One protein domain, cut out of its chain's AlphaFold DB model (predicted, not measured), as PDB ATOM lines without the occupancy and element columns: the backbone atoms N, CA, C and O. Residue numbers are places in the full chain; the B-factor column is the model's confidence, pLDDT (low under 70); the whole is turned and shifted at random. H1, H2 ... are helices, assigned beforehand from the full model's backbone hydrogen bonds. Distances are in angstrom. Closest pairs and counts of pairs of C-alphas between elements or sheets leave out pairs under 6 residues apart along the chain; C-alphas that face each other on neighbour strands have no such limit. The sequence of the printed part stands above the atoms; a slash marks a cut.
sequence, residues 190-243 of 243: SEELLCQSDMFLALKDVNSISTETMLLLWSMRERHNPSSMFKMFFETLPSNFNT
ATOM      1  N   SER A 190       1.922  -7.785 -39.886       93.44
ATOM      2  CA  SER A 190       1.798  -8.269 -38.508       93.44
ATOM      3  C   SER A 190       1.345  -9.729 -38.424       93.44
ATOM      4  O   SER A 190       0.933 -10.338 -39.416       93.44
ATOM      5  N   GLU A 191       1.401 -10.304 -37.221       92.38
ATOM      6  CA  GLU A 191       0.895 -11.655 -36.952       92.38
ATOM      7  C   GLU A 191      -0.597 -11.790 -37.290       92.38
ATOM      8  O   GLU A 191      -1.015 -12.809 -37.840       92.38
ATOM      9  N   GLU A 192      -1.399 -10.757 -37.037       92.56
ATOM     10  CA  GLU A 192      -2.819 -10.730 -37.383       92.56
ATOM     11  C   GLU A 192      -3.026 -10.874 -38.893       92.56
ATOM     12  O   GLU A 192      -3.875 -11.659 -39.329       92.56
ATOM     13  N   LEU A 193      -2.219 -10.171 -39.695       92.25
ATOM     14  CA  LEU A 193      -2.236 -10.289 -41.152       92.25
ATOM     15  C   LEU A 193      -1.849 -11.706 -41.596       92.25
ATOM     16  O   LEU A 193      -2.510 -12.291 -42.458       92.25
ATOM     17  N   LEU A 194      -0.813 -12.286 -40.980       92.06
ATOM     18  CA  LEU A 194      -0.412 -13.668 -41.241       92.06
ATOM     19  C   LEU A 194      -1.558 -14.638 -40.940       92.06
ATOM     20  O   LEU A 194      -1.863 -15.474 -41.789       92.06
ATOM     21  N   CYS A 195      -2.216 -14.515 -39.785       90.56
ATOM     22  CA  CYS A 195      -3.301 -15.402 -39.352       90.56
ATOM     23  C   CYS A 195      -4.508 -15.394 -40.302       90.56
ATOM     24  O   CYS A 195      -5.236 -16.383 -40.388       90.56
ATOM     25  N   GLN A 196      -4.712 -14.293 -41.029       90.44
ATOM     26  CA  GLN A 196      -5.753 -14.157 -42.049       90.44
ATOM     27  C   GLN A 196      -5.349 -14.748 -43.410       90.44
ATOM     28  O   GLN A 196      -6.196 -14.905 -44.290       90.44
ATOM     29  N   SER A 197      -4.070 -15.082 -43.599       90.38
ATOM     30  CA  SER A 197      -3.549 -15.634 -44.850       90.38
ATOM     31  C   SER A 197      -3.716 -17.152 -44.952       90.38
ATOM     32  O   SER A 197      -3.758 -17.893 -43.968       90.38
ATOM     33  N   ASP A 198      -3.716 -17.643 -46.186       91.00
ATOM     34  CA  ASP A 198      -3.662 -19.068 -46.503       91.00
ATOM     35  C   ASP A 198      -2.354 -19.742 -46.041       91.00
ATOM     36  O   ASP A 198      -2.355 -20.938 -45.745       91.00
ATOM     37  N   MET A 199      -1.246 -18.996 -45.911       90.81
ATOM     38  CA  MET A 199       0.016 -19.553 -45.403       90.81
ATOM     39  C   MET A 199      -0.059 -19.958 -43.950       90.81
ATOM     40  O   MET A 199       0.544 -20.964 -43.584       90.81
ATOM     41  N   PHE A 200      -0.789 -19.215 -43.122       92.06
ATOM     42  CA  PHE A 200      -0.930 -19.594 -41.724       92.06
ATOM     43  C   PHE A 200      -1.551 -20.985 -41.600       92.06
ATOM     44  O   PHE A 200      -1.048 -21.820 -40.854       92.06
ATOM     45  N   LEU A 201      -2.569 -21.292 -42.411       89.12
ATOM     46  CA  LEU A 201      -3.172 -22.626 -42.439       89.12
ATOM     47  C   LEU A 201      -2.178 -23.721 -42.846       89.12
ATOM     48  O   LEU A 201      -2.286 -24.834 -42.338       89.12
ATOM     49  N   ALA A 202      -1.223 -23.414 -43.726       89.12
ATOM     50  CA  ALA A 202      -0.193 -24.353 -44.163       89.12
ATOM     51  C   ALA A 202       0.960 -24.513 -43.152       89.12
ATOM     52  O   ALA A 202       1.594 -25.565 -43.118       89.12
ATOM     53  N   LEU A 203       1.246 -23.481 -42.353       90.31
ATOM     54  CA  LEU A 203       2.410 -23.434 -41.463       90.31
ATOM     55  C   LEU A 203       2.085 -23.727 -39.996       90.31
ATOM     56  O   LEU A 203       2.967 -24.190 -39.279       90.31
ATOM     57  N   LYS A 204       0.846 -23.501 -39.543       88.56
ATOM     58  CA  LYS A 204       0.454 -23.627 -38.125       88.56
ATOM     59  C   LYS A 204       0.738 -25.000 -37.505       88.56
ATOM     60  O   LYS A 204       0.986 -25.082 -36.310       88.56
ATOM     61  N   ASP A 205       0.703 -26.059 -38.315       89.31
ATOM     62  CA  ASP A 205       0.893 -27.443 -37.865       89.31
ATOM     63  C   ASP A 205       2.355 -27.911 -38.028       89.31
ATOM     64  O   ASP A 205       2.698 -29.053 -37.715       89.31
ATOM     65  N   VAL A 206       3.245 -27.040 -38.523       89.06
ATOM     66  CA  VAL A 206       4.677 -27.326 -38.618       89.06
ATOM     67  C   VAL A 206       5.285 -27.204 -37.225       89.06
ATOM     68  O   VAL A 206       5.396 -26.119 -36.659       89.06
ATOM     69  N   ASN A 207       5.705 -28.337 -36.663       84.31
ATOM     70  CA  ASN A 207       6.280 -28.372 -35.322       84.31
ATOM     71  C   ASN A 207       7.457 -27.396 -35.174       84.31
ATOM     72  O   ASN A 207       8.433 -27.465 -35.919       84.31
ATOM     73  N   SER A 208       7.410 -26.591 -34.110       87.06
ATOM     74  CA  SER A 208       8.487 -25.690 -33.664       87.06
ATOM     75  C   SER A 208       8.763 -24.469 -34.549       87.06
ATOM     76  O   SER A 208       9.779 -23.808 -34.341       87.06
ATOM     77  N   ILE A 209       7.898 -24.139 -35.513       92.12
ATOM     78  CA  ILE A 209       8.044 -22.886 -36.262       92.12
ATOM     79  C   ILE A 209       7.515 -21.709 -35.425       92.12
ATOM     80  O   ILE A 209       6.416 -21.769 -34.876       92.12
ATOM     81  N   SER A 210       8.306 -20.641 -35.302       91.75
ATOM     82  CA  SER A 210       7.873 -19.410 -34.629       91.75
ATOM     83  C   SER A 210       7.016 -18.543 -35.555       91.75
ATOM     84  O   SER A 210       7.185 -18.589 -36.777       91.75
ATOM     85  N   THR A 211       6.155 -17.692 -34.987       90.75
ATOM     86  CA  THR A 211       5.401 -16.681 -35.747       90.75
ATOM     87  C   THR A 211       6.330 -15.791 -36.577       90.75
ATOM     88  O   THR A 211       6.054 -15.548 -37.748       90.75
ATOM     89  N   GLU A 212       7.472 -15.369 -36.026       92.31
ATOM     90  CA  GLU A 212       8.480 -14.582 -36.754       92.31
ATOM     91  C   GLU A 212       8.969 -15.304 -38.017       92.31
ATOM     92  O   GLU A 212       9.050 -14.715 -39.095       92.31
ATOM     93  N   THR A 213       9.235 -16.610 -37.909       93.88
ATOM     94  CA  THR A 213       9.656 -17.429 -39.054       93.88
ATOM     95  C   THR A 213       8.523 -17.567 -40.072       93.88
ATOM     96  O   THR A 213       8.761 -17.479 -41.276       93.88
ATOM     97  N   MET A 214       7.279 -17.745 -39.615       94.81
ATOM     98  CA  MET A 214       6.119 -17.782 -40.510       94.81
ATOM     99  C   MET A 214       5.928 -16.452 -41.255       94.81
ATOM    100  O   MET A 214       5.684 -16.466 -42.461       94.81
ATOM    101  N   LEU A 215       6.080 -15.313 -40.571       94.88
ATOM    102  CA  LEU A 215       5.994 -13.972 -41.158       94.88
ATOM    103  C   LEU A 215       7.090 -13.725 -42.193       94.88
ATOM    104  O   LEU A 215       6.820 -13.145 -43.248       94.88
ATOM    105  N   LEU A 216       8.310 -14.200 -41.932       93.94
ATOM    106  CA  LEU A 216       9.400 -14.149 -42.900       93.94
ATOM    107  C   LEU A 216       9.048 -14.937 -44.168       93.94
ATOM    108  O   LEU A 216       9.149 -14.400 -45.270       93.94
ATOM    109  N   LEU A 217       8.585 -16.184 -44.026       94.31
ATOM    110  CA  LEU A 217       8.178 -17.016 -45.165       94.31
ATOM    111  C   LEU A 217       7.010 -16.397 -45.941       94.31
ATOM    112  O   LEU A 217       7.013 -16.404 -47.174       94.31
ATOM    113  N   TRP A 218       6.033 -15.832 -45.229       95.31
ATOM    114  CA  TRP A 218       4.929 -15.090 -45.830       95.31
ATOM    115  C   TRP A 218       5.423 -13.890 -46.630       95.31
ATOM    116  O   TRP A 218       5.072 -13.750 -47.800       95.31
ATOM    117  N   SER A 219       6.333 -13.101 -46.060       94.62
ATOM    118  CA  SER A 219       6.921 -11.935 -46.723       94.62
ATOM    119  C   SER A 219       7.714 -12.330 -47.972       94.62
ATOM    120  O   SER A 219       7.605 -11.678 -49.010       94.62
ATOM    121  N   MET A 220       8.469 -13.434 -47.914       94.25
ATOM    122  CA  MET A 220       9.186 -13.977 -49.073       94.25
ATOM    123  C   MET A 220       8.228 -14.372 -50.199       94.25
ATOM    124  O   MET A 220       8.509 -14.094 -51.362       94.25
ATOM    125  N   ARG A 221       7.090 -15.000 -49.874       94.38
ATOM    126  CA  ARG A 221       6.074 -15.352 -50.873       94.38
ATOM    127  C   ARG A 221       5.400 -14.108 -51.448       94.38
ATOM    128  O   ARG A 221       5.299 -13.990 -52.668       94.38
ATOM    129  N   GLU A 222       4.951 -13.191 -50.595       94.88
ATOM    130  CA  GLU A 222       4.244 -11.977 -51.018       94.88
ATOM    131  C   GLU A 222       5.109 -11.060 -51.879       94.88
ATOM    132  O   GLU A 222       4.611 -10.488 -52.848       94.88
ATOM    133  N   ARG A 223       6.422 -11.004 -51.627       94.19
ATOM    134  CA  ARG A 223       7.386 -10.302 -52.487       94.19
ATOM    135  C   ARG A 223       7.347 -10.767 -53.948       94.19
ATOM    136  O   ARG A 223       7.649  -9.982 -54.844       94.19
ATOM    137  N   HIS A 224       6.985 -12.023 -54.203       93.94
ATOM    138  CA  HIS A 224       6.872 -12.589 -55.552       93.94
ATOM    139  C   HIS A 224       5.425 -12.674 -56.061       93.94
ATOM    140  O   HIS A 224       5.196 -13.153 -57.172       93.94
ATOM    141  N   ASN A 225       4.449 -12.201 -55.282       94.44
ATOM    142  CA  ASN A 225       3.045 -12.168 -55.666       94.44
ATOM    143  C   ASN A 225       2.724 -10.842 -56.389       94.44
ATOM    144  O   ASN A 225       2.636  -9.795 -55.745       94.44
ATOM    145  N   PRO A 226       2.484 -10.847 -57.717       92.94
ATOM    146  CA  PRO A 226       2.228  -9.617 -58.471       92.94
ATOM    147  C   PRO A 226       0.903  -8.938 -58.099       92.94
ATOM    148  O   PRO A 226       0.701  -7.779 -58.456       92.94
ATOM    149  N   SER A 227       0.007  -9.650 -57.410       94.38
ATOM    150  CA  SER A 227      -1.282  -9.149 -56.932       94.38
ATOM    151  C   SER A 227      -1.258  -8.749 -55.455       94.38
ATOM    152  O   SER A 227      -2.310  -8.429 -54.905       94.38
ATOM    153  N   SER A 228      -0.091  -8.775 -54.802       94.00
ATOM    154  CA  SER A 228       0.026  -8.381 -53.398       94.00
ATOM    155  C   SER A 228      -0.285  -6.896 -53.211       94.00
ATOM    156  O   SER A 228       0.224  -6.047 -53.946       94.00
ATOM    157  N   MET A 229      -1.050  -6.569 -52.166       93.94
ATOM    158  CA  MET A 229      -1.227  -5.188 -51.697       93.94
ATOM    159  C   MET A 229       0.121  -4.537 -51.357       93.94
ATOM    160  O   MET A 229       0.320  -3.352 -51.618       93.94
ATOM    161  N   PHE A 230       1.059  -5.324 -50.826       95.62
ATOM    162  CA  PHE A 230       2.371  -4.875 -50.358       95.62
ATOM    163  C   PHE A 230       3.440  -4.886 -51.452       95.62
ATOM    164  O   PHE A 230       4.619  -4.692 -51.163       95.62
ATOM    165  N   LYS A 231       3.058  -5.107 -52.715       95.38
ATOM    166  CA  LYS A 231       4.002  -5.181 -53.832       95.38
ATOM    167  C   LYS A 231       4.929  -3.961 -53.879       95.38
ATOM    168  O   LYS A 231       6.142  -4.136 -53.905       95.38
ATOM    169  N   MET A 232       4.363  -2.752 -53.827       95.25
ATOM    170  CA  MET A 232       5.144  -1.509 -53.871       95.25
ATOM    171  C   MET A 232       6.128  -1.420 -52.697       95.25
ATOM    172  O   MET A 232       7.298  -1.104 -52.891       95.25
ATOM    173  N   PHE A 233       5.689  -1.779 -51.487       95.00
ATOM    174  CA  PHE A 233       6.565  -1.847 -50.317       95.00
ATOM    175  C   PHE A 233       7.761  -2.778 -50.568       95.00
ATOM    176  O   PHE A 233       8.905  -2.349 -50.426       95.00
ATOM    177  N   PHE A 234       7.522  -4.014 -51.019       95.12
ATOM    178  CA  PHE A 234       8.594  -4.982 -51.268       95.12
ATOM    179  C   PHE A 234       9.534  -4.588 -52.415       95.12
ATOM    180  O   PHE A 234      10.734  -4.844 -52.318       95.12
ATOM    181  N   GLU A 235       9.015  -3.973 -53.481       93.44
ATOM    182  CA  GLU A 235       9.820  -3.481 -54.612       93.44
ATOM    183  C   GLU A 235      10.783  -2.365 -54.194       93.44
ATOM    184  O   GLU A 235      11.859  -2.238 -54.774       93.44
ATOM    185  N   THR A 236      10.437  -1.605 -53.152       92.12
ATOM    186  CA  THR A 236      11.271  -0.509 -52.639       92.12
ATOM    187  C   THR A 236      12.271  -0.938 -51.567       92.12
ATOM    188  O   THR A 236      13.046  -0.108 -51.093       92.12
ATOM    189  N   LEU A 237      12.273  -2.198 -51.118       91.25
ATOM    190  CA  LEU A 237      13.233  -2.639 -50.105       91.25
ATOM    191  C   LEU A 237      14.661  -2.694 -50.671       91.25
ATOM    192  O   LEU A 237      14.841  -3.091 -51.825       91.25
ATOM    193  N   PRO A 238      15.691  -2.385 -49.857       87.00
ATOM    194  CA  PRO A 238      17.080  -2.546 -50.267       87.00
ATOM    195  C   PRO A 238      17.369  -3.967 -50.760       87.00
ATOM    196  O   PRO A 238      16.939  -4.957 -50.163       87.00
ATOM    197  N   SER A 239      18.140  -4.073 -51.842       85.31
ATOM    198  CA  SER A 239      18.578  -5.368 -52.378       85.31
ATOM    199  C   SER A 239      19.637  -6.041 -51.503       85.31
ATOM    200  O   SER A 239      19.740  -7.262 -51.511       85.31
ATOM    201  N   ASN A 240      20.420  -5.250 -50.763       85.62
ATOM    202  CA  ASN A 240      21.498  -5.713 -49.895       85.62
ATOM    203  C   ASN A 240      21.425  -4.990 -48.548       85.62
ATOM    204  O   ASN A 240      21.081  -3.808 -48.497       85.62
ATOM    205  N   PHE A 241      21.816  -5.686 -47.486       82.06
ATOM    206  CA  PHE A 241      21.968  -5.132 -46.146       82.06
ATOM    207  C   PHE A 241      23.397  -5.390 -45.666       82.06
ATOM    208  O   PHE A 241      23.940  -6.468 -45.902       82.06
ATOM    209  N   ASN A 242      24.000  -4.411 -44.990       77.19
ATOM    210  CA  ASN A 242      25.289  -4.573 -44.316       77.19
ATOM    211  C   ASN A 242      25.038  -5.131 -42.906       77.19
ATOM    212  O   ASN A 242      25.126  -4.389 -41.930       77.19
ATOM    213  N   THR A 243      24.616  -6.396 -42.834       68.38
ATOM    214  CA  THR A 243      24.326  -7.112 -41.577       68.38
ATOM    215  C   THR A 243      25.576  -7.676 -40.931       68.38
ATOM    216  O   THR A 243      26.388  -8.254 -41.691       68.38
TER     217      THR A 243
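This is residues 190 to 243 of the 243 residues of the protein "Rubis-subs-bind domain-containing protein" of Aegilops tauschii subsp. strangulata (UniProt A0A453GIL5). One longer helix, H3, forms the backbone of a small, loosely built domain: two short helices, H1 and H2, lie on one side of it, and a third, H4, sits at its last residues. Beyond H4, the end of the chain, residues 238 to 243, sticks out as a free tail. The printed part has 54 residues, with four named helices in the order H1, H2, H3, H4 and no named strand, and its class is all helix. It is only just loose, close to compact, with a radius of gyration of the C-alphas of 12.3 A, and it spans 32 by 29 by 16 A.

H1 is residues 191 to 195, and its C-alpha 191 stands at (0.895, -11.655, -36.952). H2 is residues 198 to 203, 9.0 A from first to last C-alpha. H3 is residues 211 to 223, 18.0 A long by the same measure, from C-alpha 211 at (5.401, -16.681, -35.747). H4 is residues 231 to 235, ending with C-alpha 235 at (9.820, -3.481, -54.612).

H3 is the hub. H1 touches H3, the closest C-alphas being those of Leu 194 and Leu 215, 6.4 A apart. H2 and H3 form a helical hairpin and only just touch, with 3 pairs of C-alphas within 8 A; H3 does so with residues 214 to 218 alone. Their closest C-alphas are those of Met 199 and Trp 218, 6.7 A apart, and they run opposite ways at a steep tilt of 45 degrees. H1 and H2 are close but not clearly touching, with the C-alphas of Leu 194 and Phe 200 closest at 6.0 A. H4 touches residues 222 to 223 of H3 alone, the closest C-alphas being those of Arg 223 and Phe 234 at 5.6 A. H4 is apart from H1 and H2. In H1, H2, H3 and H4 every O i to N i+4 pair is within hydrogen-bond range.

The C-alphas of Asp 205 and Asn 242, the two farthest apart, are 34.1 A from each other. The printed part has no cut and no long link. Its mean pLDDT is 91.2, and residue 243, the chain's last, is the one under 70.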